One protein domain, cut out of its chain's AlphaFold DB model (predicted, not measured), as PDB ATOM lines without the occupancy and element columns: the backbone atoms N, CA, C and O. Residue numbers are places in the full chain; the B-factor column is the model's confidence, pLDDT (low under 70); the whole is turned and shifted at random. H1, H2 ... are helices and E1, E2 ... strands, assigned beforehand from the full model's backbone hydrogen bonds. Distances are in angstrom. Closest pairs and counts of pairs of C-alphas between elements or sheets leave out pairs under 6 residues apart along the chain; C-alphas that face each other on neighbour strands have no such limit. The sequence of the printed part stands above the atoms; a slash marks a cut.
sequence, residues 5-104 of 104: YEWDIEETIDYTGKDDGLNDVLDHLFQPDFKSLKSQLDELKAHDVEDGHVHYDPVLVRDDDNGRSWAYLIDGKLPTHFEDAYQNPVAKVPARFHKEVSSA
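AT A GLANCE: This is residues 5 to 104 of the 104 residues of an uncharacterized protein of Polaromonas sp. 35-63-35 (UniProt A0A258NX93). A strongly twisted, curled sheet of four antiparallel strands has the long helix H1 packed along one face, over E1. A small two-stranded hairpin, E5 and E6, packs beside E4 at one edge of the sheet, and the short closing helix H2 lies near the first residues of H1. The printed part has 100 residues, with six named strands and two named helices in the order E1 E2 H1 E3 E4 E5 E6 H2, a mixed class of helices and strands. The large sheet runs E2, E1, E3, E4. The whole is compact, with a radius of gyration of the C-alphas of 14.2 A and spans of 38 by 30 by 21 A.

HOW THE PARTS SIT: In the four-stranded sheet the inner strands E1, residues 5 to 14, and E3, residues 54 to 64, are antiparallel at 146 degrees, with N 8 and O 59 2.9 A apart, within hydrogen-bond range. Edge strand E2, residues 23 to 31, forms a hairpin with E1, with N 26 and O 11 at 2.8 A; E2 bends by 61 degrees at residue 26. Edge strand E4, residues 67 to 72, forms a hairpin with E3, with N 62 and O 69 at 2.8 A; E3 bends by 55 degrees at residue 58. H1, residues 34 to 47, is on this sheet at a height of 9.1 A, making two layers, a helix on one face of a sheet. It runs along the strands, at 15 degrees to E1 on the local plane; the closest C-alphas of H1 and E1 are those of Phe 34 and Trp 7, 6.5 A apart. E2, H1 and E3 form a split strand-helix-strand unit, two strands running the same way with E1 between them, and its crossover is right-handed. E5, residues 81 to 83, and E6, residues 89 to 92, form an antiparallel hairpin, with N 82 and O 91 at 2.8 A. The closest C-alphas of E4 and E5, Ala 71 and Phe 82, are 4.8 A apart. H2, residues 95 to 102, is not on the large sheet; it is close to but not clearly touching H1, the C-alphas of Phe 34 and Val 101 being 6.8 A apart, at a tilt of 38 degrees, only just steep, the same way. In H1 and H2 every O i to N i+4 pair is within hydrogen-bond range.

IN THESE COORDINATES: E1 begins at C-alpha 5, (34.367, -2.574, 20.178), and is 26.8 A long. E2 is 21.9 A, H1 19.8 A, E3 29.4 A and E4 16.6 A long. H2, 10.7 A long, ends at C-alpha 102, (40.524, -18.679, 24.171).

THE WHOLE: The C-alphas farthest apart, Asp 19 and Ser 103, are 41.2 A apart. The printed part has no cut, and no link is long. Residues 16 to 22 and 49 to 52 have pLDDT under 70.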
ATOM      1  N   TYR A   5      34.219  -1.589  19.120       96.44
ATOM      2  CA  TYR A   5      34.367  -2.574  20.178       96.44
ATOM      3  C   TYR A   5      35.578  -2.187  21.008       96.44
ATOM      4  O   TYR A   5      36.612  -1.837  20.432       96.44
ATOM      5  N   GLU A   6      35.451  -2.301  22.315       95.88
ATOM      6  CA  GLU A   6      36.505  -1.991  23.273       95.88
ATOM      7  C   GLU A   6      36.476  -2.993  24.418       95.88
ATOM      8  O   GLU A   6      35.428  -3.549  24.755       95.88
ATOM      9  N   TRP A   7      37.655  -3.270  24.956       97.81
ATOM     10  CA  TRP A   7      37.811  -4.073  26.153       97.81
ATOM     11  C   TRP A   7      37.953  -3.118  27.327       97.81
ATOM     12  O   TRP A   7      38.874  -2.312  27.319       97.81
ATOM     13  N   ASP A   8      37.101  -3.247  28.334       97.38
ATOM     14  CA  ASP A   8      37.173  -2.451  29.557       97.38
ATOM     15  C   ASP A   8      37.314  -3.385  30.767       97.38
ATOM     16  O   ASP A   8      36.901  -4.551  30.740       97.38
ATOM     17  N   ILE A   9      37.906  -2.871  31.839       96.62
ATOM     18  CA  ILE A   9      37.768  -3.436  33.182       96.62
ATOM     19  C   ILE A   9      36.891  -2.463  33.964       96.62
ATOM     20  O   ILE A   9      37.273  -1.304  34.131       96.62
ATOM     21  N   GLU A  10      35.727  -2.924  34.403       94.44
ATOM     22  CA  GLU A  10      34.859  -2.161  35.298       94.44
ATOM     23  C   GLU A  10      35.290  -2.423  36.738       94.44
ATOM     24  O   GLU A  10      35.321  -3.568  37.188       94.44
ATOM     25  N   GLU A  11      35.665  -1.362  37.446       92.12
ATOM     26  CA  GLU A  11      35.864  -1.418  38.890       92.12
ATOM     27  C   GLU A  11      34.499  -1.256  39.552       92.12
ATOM     28  O   GLU A  11      33.879  -0.199  39.439       92.12
ATOM     29  N   THR A  12      34.005  -2.303  40.203       88.56
ATOM     30  CA  THR A  12      32.712  -2.301  40.888       88.56
ATOM     31  C   THR A  12      32.914  -2.420  42.388       88.56
ATOM     32  O   THR A  12      33.829  -3.099  42.848       88.56
ATOM     33  N   ILE A  13      32.083  -1.737  43.171       84.75
ATOM     34  CA  ILE A  13      32.091  -1.870  44.629       84.75
ATOM     35  C   ILE A  13      30.849  -2.626  45.093       84.75
ATOM     36  O   ILE A  13      29.726  -2.222  44.799       84.75
ATOM     37  N   ASP A  14      31.053  -3.722  45.818       78.81
ATOM     38  CA  ASP A  14      29.999  -4.454  46.506       78.81
ATOM     39  C   ASP A  14      29.787  -3.863  47.906       78.81
ATOM     40  O   ASP A  14      30.622  -3.968  48.813       78.81
ATOM     41  N   TYR A  15      28.625  -3.239  48.083       72.12
ATOM     42  CA  TYR A  15      28.193  -2.664  49.349       72.12
ATOM     43  C   TYR A  15      27.531  -3.669  50.299       72.12
ATOM     44  O   TYR A  15      26.925  -3.219  51.274       72.12
ATOM     45  N   THR A  16      27.609  -4.987  50.066       62.41
ATOM     46  CA  THR A  16      26.979  -6.023  50.906       62.41
ATOM     47  C   THR A  16      27.184  -5.744  52.404       62.41
ATOM     48  O   THR A  16      28.247  -5.939  52.988       62.41
ATOM     49  N   GLY A  17      26.124  -5.213  53.031       55.84
ATOM     50  CA  GLY A  17      26.170  -4.576  54.354       55.84
ATOM     51  C   GLY A  17      25.408  -3.242  54.456       55.84
ATOM     52  O   GLY A  17      25.082  -2.824  55.569       55.84
ATOM     53  N   LYS A  18      25.080  -2.589  53.332       53.38
ATOM     54  CA  LYS A  18      24.192  -1.415  53.240       53.38
ATOM     55  C   LYS A  18      23.002  -1.708  52.310       53.38
ATOM     56  O   LYS A  18      23.103  -2.508  51.391       53.38
ATOM     57  N   ASP A  19      21.855  -1.120  52.641       51.88
ATOM     58  CA  ASP A  19      20.484  -1.612  52.402       51.88
ATOM     59  C   ASP A  19      19.972  -1.789  50.946       51.88
ATOM     60  O   ASP A  19      18.803  -2.142  50.781       51.88
ATOM     61  N   ASP A  20      20.758  -1.571  49.890       56.56
ATOM     62  CA  ASP A  20      20.256  -1.601  48.500       56.56
ATOM     63  C   ASP A  20      20.757  -2.772  47.639       56.56
ATOM     64  O   ASP A  20      20.076  -3.131  46.676       56.56
ATOM     65  N   GLY A  21      21.870  -3.420  48.003       55.16
ATOM     66  CA  GLY A  21      22.403  -4.578  47.272       55.16
ATOM     67  C   GLY A  21      22.773  -4.272  45.816       55.16
ATOM     68  O   GLY A  21      22.733  -5.173  44.977       55.16
ATOM     69  N   LEU A  22      23.067  -3.006  45.513       60.78
ATOM     70  CA  LEU A  22      23.509  -2.561  44.198       60.78
ATOM     71  C   LEU A  22      25.031  -2.430  44.196       60.78
ATOM     72  O   LEU A  22      25.606  -1.844  45.110       60.78
ATOM     73  N   ASN A  23      25.665  -2.969  43.155       70.25
ATOM     74  CA  ASN A  23      27.072  -2.719  42.882       70.25
ATOM     75  C   ASN A  23      27.169  -1.461  42.023       70.25
ATOM     76  O   ASN A  23      26.570  -1.413  40.945       70.25
ATOM     77  N   ASP A  24      27.923  -0.467  42.481       82.31
ATOM     78  CA  ASP A  24      28.182   0.738  41.698       82.31
ATOM     79  C   ASP A  24      29.481   0.575  40.907       82.31
ATOM     80  O   ASP A  24      30.500   0.137  41.445       82.31
ATOM     81  N   VAL A  25      29.449   0.955  39.629       85.38
ATOM     82  CA  VAL A  25      30.663   1.079  38.815       85.38
ATOM     83  C   VAL A  25      31.379   2.368  39.218       85.38
ATOM     84  O   VAL A  25      30.817   3.461  39.110       85.38
ATOM     85  N   LEU A  26      32.615   2.237  39.691       86.88
ATOM     86  CA  LEU A  26      33.472   3.335  40.127       86.88
ATOM     87  C   LEU A  26      34.295   3.914  38.976       86.88
ATOM     88  O   LEU A  26      34.405   5.135  38.859       86.88
ATOM     89  N   ASP A  27      34.864   3.045  38.139       89.19
ATOM     90  CA  ASP A  27      35.720   3.444  37.021       89.19
ATOM     91  C   ASP A  27      35.670   2.429  35.866       89.19
ATOM     92  O   ASP A  27      35.307   1.262  36.044       89.19
ATOM     93  N   HIS A  28      36.056   2.890  34.676       91.38
ATOM     94  CA  HIS A  28      36.213   2.091  33.465       91.38
ATOM     95  C   HIS A  28      37.647   2.214  32.949       91.38
ATOM     96  O   HIS A  28      38.073   3.260  32.451       91.38
ATOM     97  N   LEU A  29      38.392   1.114  33.002       94.06
ATOM     98  CA  LEU A  29      39.771   1.067  32.532       94.06
ATOM     99  C   LEU A  29      39.820   0.492  31.115       94.06
ATOM    100  O   LEU A  29      39.869  -0.726  30.935       94.06
ATOM    101  N   PHE A  30      39.837   1.379  30.119       95.44
ATOM    102  CA  PHE A  30      39.948   1.006  28.706       95.44
ATOM    103  C   PHE A  30      41.240   0.242  28.400       95.44
ATOM    104  O   PHE A  30      42.333   0.620  28.831       95.44
ATOM    105  N   GLN A  31      41.119  -0.785  27.563       95.62
ATOM    106  CA  GLN A  31      42.202  -1.632  27.085       95.62
ATOM    107  C   GLN A  31      42.116  -1.821  25.561       95.62
ATOM    108  O   GLN A  31      41.048  -2.087  25.007       95.62
ATOM    109  N   PRO A  32      43.251  -1.731  24.845       90.81
ATOM    110  CA  PRO A  32      43.256  -1.817  23.385       90.81
ATOM    111  C   PRO A  32      43.016  -3.238  22.850       90.81
ATOM    112  O   PRO A  32      42.598  -3.398  21.703       90.81
ATOM    113  N   ASP A  33      43.309  -4.267  23.651       93.56
ATOM    114  CA  ASP A  33      43.158  -5.681  23.307       93.56
ATOM    115  C   ASP A  33      43.022  -6.554  24.568       93.56
ATOM    116  O   ASP A  33      43.327  -6.126  25.686       93.56
ATOM    117  N   PHE A  34      42.579  -7.802  24.397       95.56
ATOM    118  CA  PHE A  34      42.350  -8.727  25.508       95.56
ATOM    119  C   PHE A  34      43.636  -9.083  26.258       95.56
ATOM    120  O   PHE A  34      43.606  -9.376  27.451       95.56
ATOM    121  N   LYS A  35      44.785  -9.070  25.574       94.81
ATOM    122  CA  LYS A  35      46.075  -9.363  26.205       94.81
ATOM    123  C   LYS A  35      46.442  -8.272  27.213       94.81
ATOM    124  O   LYS A  35      46.894  -8.594  28.310       94.81
ATOM    125  N   SER A  36      46.246  -7.014  26.836       94.94
ATOM    126  CA  SER A  36      46.467  -5.846  27.691       94.94
ATOM    127  C   SER A  36      45.488  -5.858  28.860       94.94
ATOM    128  O   SER A  36      45.917  -5.744  30.006       94.94
ATOM    129  N   LEU A  37      44.210  -6.161  28.589       96.25
ATOM    130  CA  LEU A  37      43.202  -6.382  29.625       96.25
ATOM    131  C   LEU A  37      43.612  -7.463  30.622       96.25
ATOM    132  O   LEU A  37      43.536  -7.234  31.822       96.25
ATOM    133  N   LYS A  38      44.088  -8.621  30.155       94.94
ATOM    134  CA  LYS A  38      44.507  -9.716  31.038       94.94
ATOM    135  C   LYS A  38      45.686  -9.303  31.920       94.94
ATOM    136  O   LYS A  38      45.644  -9.541  33.119       94.94
ATOM    137  N   SER A  39      46.690  -8.637  31.343       94.69
ATOM    138  CA  SER A  39      47.841  -8.125  32.099       94.69
ATOM    139  C   SER A  39      47.409  -7.142  33.187       94.69
ATOM    140  O   SER A  39      47.804  -7.297  34.337       94.69
ATOM    141  N   GLN A  40      46.560  -6.171  32.841       95.06
ATOM    142  CA  GLN A  40      46.066  -5.176  33.791       95.06
ATOM    143  C   GLN A  40      45.194  -5.815  34.879       95.06
ATOM    144  O   GLN A  40      45.310  -5.455  36.046       95.06
ATOM    145  N   LEU A  41      44.341  -6.775  34.516       93.44
ATOM    146  CA  LEU A  41      43.478  -7.485  35.456       93.44
ATOM    147  C   LEU A  41      44.290  -8.315  36.458       93.44
ATOM    148  O   LEU A  41      43.967  -8.319  37.643       93.44
ATOM    149  N   ASP A  42      45.339  -9.000  35.996       92.88
ATOM    150  CA  ASP A  42      46.248  -9.764  36.856       92.88
ATOM    151  C   ASP A  42      47.011  -8.837  37.822       92.88
ATOM    152  O   ASP A  42      47.171  -9.171  38.996       92.88
ATOM    153  N   GLU A  43      47.433  -7.655  37.358       92.62
ATOM    154  CA  GLU A  43      48.061  -6.626  38.199       92.62
ATOM    155  C   GLU A  43      47.097  -6.082  39.261       92.62
ATOM    156  O   GLU A  43      47.441  -6.069  40.443       92.62
ATOM    157  N   LEU A  44      45.878  -5.689  38.874       90.69
ATOM    158  CA  LEU A  44      44.858  -5.180  39.800       90.69
ATOM    159  C   LEU A  44      44.534  -6.213  40.883       90.69
ATOM    160  O   LEU A  44      44.593  -5.907  42.070       90.69
ATOM    161  N   LYS A  45      44.314  -7.472  40.489       87.56
ATOM    162  CA  LYS A  45      44.040  -8.575  41.423       87.56
ATOM    163  C   LYS A  45      45.210  -8.909  42.346       87.56
ATOM    164  O   LYS A  45      44.989  -9.437  43.429       87.56
ATOM    165  N   ALA A  46      46.448  -8.637  41.939       86.81
ATOM    166  CA  ALA A  46      47.613  -8.805  42.806       86.81
ATOM    167  C   ALA A  46      47.744  -7.677  43.849       86.81
ATOM    168  O   ALA A  46      48.389  -7.879  44.881       86.81
ATOM    169  N   HIS A  47      47.155  -6.509  43.576       79.75
ATOM    170  CA  HIS A  47      47.182  -5.320  44.430       79.75
ATOM    171  C   HIS A  47      45.913  -5.114  45.269       79.75
ATOM    172  O   HIS A  47      45.925  -4.287  46.182       79.75
ATOM    173  N   ASP A  48      44.855  -5.871  45.007       72.00
ATOM    174  CA  ASP A  48      43.622  -5.873  45.790       72.00
ATOM    175  C   ASP A  48      43.797  -6.713  47.066       72.00
ATOM    176  O   ASP A  48      43.502  -7.908  47.109       72.00
ATOM    177  N   VAL A  49      44.426  -6.113  48.084       55.31
ATOM    178  CA  VAL A  49      44.890  -6.840  49.283       55.31
ATOM    179  C   VAL A  49      44.048  -6.569  50.538       55.31
ATOM    180  O   VAL A  49      44.227  -7.291  51.516       55.31
ATOM    181  N   GLU A  50      43.150  -5.572  50.577       55.81
ATOM    182  CA  GLU A  50      42.755  -5.024  51.892       55.81
ATOM    183  C   GLU A  50      41.269  -4.920  52.266       55.81
ATOM    184  O   GLU A  50      41.027  -4.910  53.471       55.81
ATOM    185  N   ASP A  51      40.278  -4.939  51.362       62.53
ATOM    186  CA  ASP A  51      38.875  -4.777  51.822       62.53
ATOM    187  C   ASP A  51      37.833  -5.700  51.170       62.53
ATOM    188  O   ASP A  51      36.717  -5.787  51.667       62.53
ATOM    189  N   GLY A  52      38.154  -6.432  50.093       66.69
ATOM    190  CA  GLY A  52      37.249  -7.430  49.486       66.69
ATOM    191  C   GLY A  52      35.926  -6.884  48.921       66.69
ATOM    192  O   GLY A  52      35.119  -7.660  48.418       66.69
ATOM    193  N   HIS A  53      35.724  -5.570  49.006       79.44
ATOM    194  CA  HIS A  53      34.556  -4.845  48.524       79.44
ATOM    195  C   HIS A  53      34.713  -4.363  47.085       79.44
ATOM    196  O   HIS A  53      33.726  -3.950  46.496       79.44
ATOM    197  N   VAL A  54      35.922  -4.380  46.520       84.88
ATOM    198  CA  VAL A  54      36.157  -3.986  45.129       84.88
ATOM    199  C   VAL A  54      36.251  -5.238  44.264       84.88
ATOM    200  O   VAL A  54      36.870  -6.235  44.633       84.88
ATOM    201  N   HIS A  55      35.611  -5.196  43.106       87.69
ATOM    202  CA  HIS A  55      35.669  -6.224  42.086       87.69
ATOM    203  C   HIS A  55      36.095  -5.605  40.758       87.69
ATOM    204  O   HIS A  55      35.850  -4.436  40.475       87.69
ATOM    205  N   TYR A  56      36.762  -6.416  39.944       92.00
ATOM    206  CA  TYR A  56      37.245  -6.020  38.630       92.00
ATOM    207  C   TYR A  56      36.602  -6.923  37.590       92.00
ATOM    208  O   TYR A  56      36.999  -8.086  37.438       92.00
ATOM    209  N   ASP A  57      35.618  -6.375  36.890       93.75
ATOM    210  CA  ASP A  57      34.775  -7.084  35.942       93.75
ATOM    211  C   ASP A  57      35.250  -6.806  34.508       93.75
ATOM    212  O   ASP A  57      35.000  -5.736  33.948       93.75
ATOM    213  N   PRO A  58      35.975  -7.747  33.878       96.56
ATOM    214  CA  PRO A  58      36.363  -7.610  32.483       96.56
ATOM    215  C   PRO A  58      35.143  -7.681  31.561       96.56
ATOM    216  O   PRO A  58      34.369  -8.643  31.595       96.56
ATOM    217  N   VAL A  59      35.006  -6.700  30.672       97.44
ATOM    218  CA  VAL A  59      33.846  -6.556  29.792       97.44
ATOM    219  C   VAL A  59      34.268  -6.197  28.372       97.44
ATOM    220  O   VAL A  59      35.168  -5.393  28.139       97.44
ATOM    221  N   LEU A  60      33.613  -6.818  27.393       98.12
ATOM    222  CA  LEU A  60      33.665  -6.363  26.009       98.12
ATOM    223  C   LEU A  60      32.486  -5.421  25.790       98.12
ATOM    224  O   LEU A  60      31.331  -5.834  25.918       98.12
ATOM    225  N   VAL A  61      32.768  -4.181  25.419       97.31
ATOM    226  CA  VAL A  61      31.747  -3.186  25.112       97.31
ATOM    227  C   VAL A  61      31.587  -3.072  23.604       97.31
ATOM    228  O   VAL A  61      32.549  -3.106  22.835       97.31
ATOM    229  N   ARG A  62      30.336  -2.958  23.174       97.19
ATOM    230  CA  ARG A  62      29.935  -2.654  21.805       97.19
ATOM    231  C   ARG A  62      29.207  -1.322  21.808       97.19
ATOM    232  O   ARG A  62      28.182  -1.200  22.476       97.19
ATOM    233  N   ASP A  63      29.690  -0.387  21.002       96.06
ATOM    234  CA  ASP A  63      29.093   0.936  20.825       96.06
ATOM    235  C   ASP A  63      28.667   1.133  19.360       96.06
ATOM    236  O   ASP A  63      29.406   0.805  18.421       96.06
ATOM    237  N   ASP A  64      27.428   1.572  19.159       94.56
ATOM    238  CA  ASP A  64      26.835   1.844  17.853       94.56
ATOM    239  C   ASP A  64      25.813   2.993  17.913       94.56
ATOM    240  O   ASP A  64      25.589   3.607  18.952       94.56
ATOM    241  N   ASP A  65      25.153   3.278  16.785       92.81
ATOM    242  CA  ASP A  65      24.173   4.371  16.689       92.81
ATOM    243  C   ASP A  65      22.948   4.207  17.635       92.81
ATOM    244  O   ASP A  65      22.193   5.163  17.816       92.81
ATOM    245  N   ASN A  66      22.725   3.023  18.225       89.31
ATOM    246  CA  ASN A  66      21.650   2.742  19.186       89.31
ATOM    247  C   ASN A  66      22.126   2.765  20.652       89.31
ATOM    248  O   ASN A  66      21.294   2.627  21.551       89.31
ATOM    249  N   GLY A  67      23.426   2.951  20.897       93.69
ATOM    250  CA  GLY A  67      24.030   3.056  22.221       93.69
ATOM    251  C   GLY A  67      24.979   1.909  22.573       93.69
ATOM    252  O   GLY A  67      25.305   1.045  21.754       93.69
ATOM    253  N   ARG A  68      25.426   1.912  23.835       95.81
ATOM    254  CA  ARG A  68      26.352   0.908  24.370       95.81
ATOM    255  C   ARG A  68      25.620  -0.364  24.791       95.81
ATOM    256  O   ARG A  68      24.471  -0.341  25.230       95.81
ATOM    257  N   SER A  69      26.317  -1.479  24.628       97.38
ATOM    258  CA  SER A  69      25.897  -2.816  25.037       97.38
ATOM    259  C   SER A  69      27.117  -3.605  25.511       97.38
ATOM    260  O   SER A  69      28.225  -3.384  25.017       97.38
ATOM    261  N   TRP A  70      26.927  -4.517  26.458       97.75
ATOM    262  CA  TRP A  70      28.009  -5.129  27.231       97.75
ATOM    263  C   TRP A  70      27.986  -6.650  27.120       97.75
ATOM    264  O   TRP A  70      26.933  -7.272  26.991       97.75
ATOM    265  N   ALA A  71      29.166  -7.257  27.150       98.06
ATOM    266  CA  ALA A  71      29.359  -8.696  27.234       98.06
ATOM    267  C   ALA A  71      30.429  -8.983  28.295       98.06
ATOM    268  O   ALA A  71      31.626  -8.992  28.001       98.06
ATOM    269  N   TYR A  72      29.978  -9.192  29.532       96.94
ATOM    270  CA  TYR A  72      30.841  -9.482  30.676       96.94
ATOM    271  C   TYR A  72      31.503 -10.852  30.542       96.94
ATOM    272  O   TYR A  72      30.856 -11.845  30.199       96.94
ATOM    273  N   LEU A  73      32.805 -10.920  30.803       96.44
ATOM    274  CA  LEU A  73      33.569 -12.158  30.754       96.44
ATOM    275  C   LEU A  73      33.401 -12.918  32.077       96.44
ATOM    276  O   LEU A  73      33.982 -12.555  33.095       96.44
ATOM    277  N   ILE A  74      32.661 -14.023  32.036       92.88
ATOM    278  CA  ILE A  74      32.340 -14.839  33.212       92.88
ATOM    279  C   ILE A  74      33.088 -16.166  33.103       92.88
ATOM    280  O   ILE A  74      33.035 -16.832  32.066       92.88
ATOM    281  N   ASP A  75      33.826 -16.543  34.149       90.75
ATOM    282  CA  ASP A  75      34.643 -17.768  34.188       90.75
ATOM    283  C   ASP A  75      35.572 -17.924  32.968       90.75
ATOM    284  O   ASP A  75      35.731 -19.009  32.393       90.75
ATOM    285  N   GLY A  76      36.160 -16.807  32.525       92.25
ATOM    286  CA  GLY A  76      37.052 -16.762  31.365       92.25
ATOM    287  C   GLY A  76      36.351 -16.995  30.022       92.25
ATOM    288  O   GLY A  76      37.005 -17.366  29.047       92.25
ATOM    289  N   LYS A  77      35.027 -16.815  29.943       95.75
ATOM    290  CA  LYS A  77      34.242 -17.004  28.719       95.75
ATOM    291  C   LYS A  77      33.347 -15.805  28.444       95.75
ATOM    292  O   LYS A  77      32.671 -15.297  29.328       95.75
ATOM    293  N   LEU A  78      33.312 -15.394  27.178       97.12
ATOM    294  CA  LEU A  78      32.340 -14.410  26.713       97.12
ATOM    295  C   LEU A  78      30.964 -15.062  26.516       97.12
ATOM    296  O   LEU A  78      30.899 -16.200  26.023       97.12
ATOM    297  N   PRO A  79      29.871 -14.336  26.805       97.75
ATOM    298  CA  PRO A  79      28.527 -14.745  26.434       97.75
ATOM    299  C   PRO A  79      28.365 -14.752  24.911       97.75
ATOM    300  O   PRO A  79      29.205 -14.275  24.149       97.75
ATOM    301  N   THR A  80      27.254 -15.315  24.441       97.75
ATOM    302  CA  THR A  80      26.966 -15.389  22.998       97.75
ATOM    303  C   THR A  80      26.449 -14.071  22.419       97.75
ATOM    304  O   THR A  80      26.526 -13.866  21.203       97.75
ATOM    305  N   HIS A  81      25.922 -13.190  23.271       98.31
ATOM    306  CA  HIS A  81      25.320 -11.918  22.893       98.31
ATOM    307  C   HIS A  81      25.800 -10.800  23.819       98.31
ATOM    308  O   HIS A  81      26.168 -11.059  24.960       98.31
ATOM    309  N   PHE A  82      25.787  -9.581  23.292       98.25
ATOM    310  CA  PHE A  82      25.796  -8.362  24.083       98.25
ATOM    311  C   PHE A  82      24.397  -8.102  24.626       98.25
ATOM    312  O   PHE A  82      23.414  -8.350  23.919       98.25
ATOM    313  N   GLU A  83      24.329  -7.543  25.823       98.19
ATOM    314  CA  GLU A  83      23.101  -7.116  26.482       98.19
ATOM    315  C   GLU A  83      23.065  -5.588  26.621       98.19
ATOM    316  O   GLU A  83      24.109  -4.936  26.697       98.19
ATOM    317  N   ASP A  84      21.869  -5.002  26.584       96.19
ATOM    318  CA  ASP A  84      21.660  -3.589  26.916       96.19
ATOM    319  C   ASP A  84      21.574  -3.372  28.439       96.19
ATOM    320  O   ASP A  84      21.653  -4.310  29.234       96.19
ATOM    321  N   ALA A  85      21.354  -2.122  28.857       93.31
ATOM    322  CA  ALA A  85      21.192  -1.752  30.267       93.31
ATOM    323  C   ALA A  85      19.984  -2.418  30.967       93.31
ATOM    324  O   ALA A  85      19.826  -2.295  32.178       93.31
ATOM    325  N   TYR A  86      19.120  -3.106  30.218       93.56
ATOM    326  CA  TYR A  86      17.943  -3.816  30.709       93.56
ATOM    327  C   TYR A  86      18.076  -5.340  30.550       93.56
ATOM    328  O   TYR A  86      17.065  -6.039  30.621       93.56
ATOM    329  N   GLN A  87      19.295  -5.854  30.335       93.75
ATOM    330  CA  GLN A  87      19.593  -7.283  30.159       93.75
ATOM    331  C   GLN A  87      18.917  -7.912  28.928       93.75
ATOM    332  O   GLN A  87      18.718  -9.127  28.858       93.75
ATOM    333  N   ASN A  88      18.548  -7.107  27.927       96.12
ATOM    334  CA  ASN A  88      18.015  -7.637  26.677       96.12
ATOM    335  C   ASN A  88      19.156  -7.918  25.695       96.12
ATOM    336  O   ASN A  88      19.995  -7.044  25.472       96.12
ATOM    337  N   PRO A  89      19.173  -9.084  25.026       97.25
ATOM    338  CA  PRO A  89      20.185  -9.384  24.024       97.25
ATOM    339  C   PRO A  89      20.024  -8.481  22.791       97.25
ATOM    340  O   PRO A  89      18.978  -8.480  22.140       97.25
ATOM    341  N   VAL A  90      21.085  -7.759  22.425       95.69
ATOM    342  CA  VAL A  90      21.085  -6.779  21.321       95.69
ATOM    343  C   VAL A  90      21.753  -7.333  20.064       95.69
ATOM    344  O   VAL A  90      21.235  -7.208  18.953       95.69
ATOM    345  N   ALA A  91      22.925  -7.953  20.213       96.56
ATOM    346  CA  ALA A  91      23.741  -8.409  19.091       96.56
ATOM    347  C   ALA A  91      24.597  -9.614  19.480       96.56
ATOM    348  O   ALA A  91      24.937  -9.790  20.641       96.56
ATOM    349  N   LYS A  92      24.996 -10.436  18.504       97.94
ATOM    350  CA  LYS A  92      25.932 -11.542  18.751       97.94
ATOM    351  C   LYS A  92      27.347 -11.028  18.978       97.94
ATOM    352  O   LYS A  92      27.808 -10.166  18.229       97.94
ATOM    353  N   VAL A  93      28.057 -11.640  19.920       98.00
ATOM    354  CA  VAL A  93      29.494 -11.418  20.098       98.00
ATOM    355  C   VAL A  93      30.246 -11.986  18.883       98.00
ATOM    356  O   VAL A  93      30.084 -13.162  18.539       98.00
ATOM    357  N   PRO A  94      31.060 -11.181  18.171       98.00
ATOM    358  CA  PRO A  94      31.824 -11.674  17.033       98.00
ATOM    359  C   PRO A  94      32.783 -12.809  17.412       98.00
ATOM    360  O   PRO A  94      33.562 -12.702  18.356       98.00
ATOM    361  N   ALA A  95      32.825 -13.862  16.588       97.44
ATOM    362  CA  ALA A  95      33.662 -15.047  16.818       97.44
ATOM    363  C   ALA A  95      35.161 -14.747  17.013       97.44
ATOM    364  O   ALA A  95      35.869 -15.551  17.615       97.44
ATOM    365  N   ARG A  96      35.661 -13.609  16.509       96.94
ATOM    366  CA  ARG A  96      37.054 -13.188  16.722       96.94
ATOM    367  C   ARG A  96      37.375 -12.956  18.203       96.94
ATOM    368  O   ARG A  96      38.450 -13.357  18.619       96.94
ATOM    369  N   PHE A  97      36.439 -12.418  18.985       97.44
ATOM    370  CA  PHE A  97      36.656 -12.137  20.406       97.44
ATOM    371  C   PHE A  97      36.625 -13.419  21.238       97.44
ATOM    372  O   PHE A  97      37.470 -13.612  22.098       97.44
ATOM    373  N   HIS A  98      35.749 -14.373  20.903       97.06
ATOM    374  CA  HIS A  98      35.813 -15.711  21.501       97.06
ATOM    375  C   HIS A  98      37.168 -16.391  21.254       97.06
ATOM    376  O   HIS A  98      37.718 -17.021  22.153       97.06
ATOM    377  N   LYS A  99      37.721 -16.251  20.039       95.25
ATOM    378  CA  LYS A  99      39.051 -16.785  19.709       95.25
ATOM    379  C   LYS A  99      40.152 -16.079  20.488       95.25
ATOM    380  O   LYS A  99      41.024 -16.762  21.016       95.25
ATOM    381  N   GLU A 100      40.095 -14.753  20.552       94.56
ATOM    382  CA  GLU A 100      41.033 -13.917  21.301       94.56
ATOM    383  C   GLU A 100      41.098 -14.346  22.771       94.56
ATOM    384  O   GLU A 100      42.175 -14.698  23.246       94.56
ATOM    385  N   VAL A 101      39.940 -14.473  23.429       94.44
ATOM    386  CA  VAL A 101      39.827 -14.952  24.815       94.44
ATOM    387  C   VAL A 101      40.391 -16.363  24.982       94.44
ATOM    388  O   VAL A 101      41.147 -16.625  25.907       94.44
ATOM    389  N   SER A 102      40.066 -17.285  24.072       91.62
ATOM    390  CA  SER A 102      40.524 -18.679  24.171       91.62
ATOM    391  C   SER A 102      42.020 -18.885  23.902       91.62
ATOM    392  O   SER A 102      42.538 -19.966  24.172       91.62
ATOM    393  N   SER A 103      42.695 -17.890  23.319       87.38
ATOM    394  CA  SER A 103      44.099 -17.989  22.896       87.38
ATOM    395  C   SER A 103      45.081 -17.337  23.875       87.38
ATOM    396  O   SER A 103      46.286 -17.399  23.626       87.38
ATOM    397  N   ALA A 104      44.586 -16.687  24.931       77.19
ATOM    398  CA  ALA A 104      45.367 -15.881  25.869       77.19
ATOM    399  C   ALA A 104      45.584 -16.580  27.212       77.19
ATOM    400  O   ALA A 104      46.698 -16.460  27.767       77.19
TER     401      ALA A 104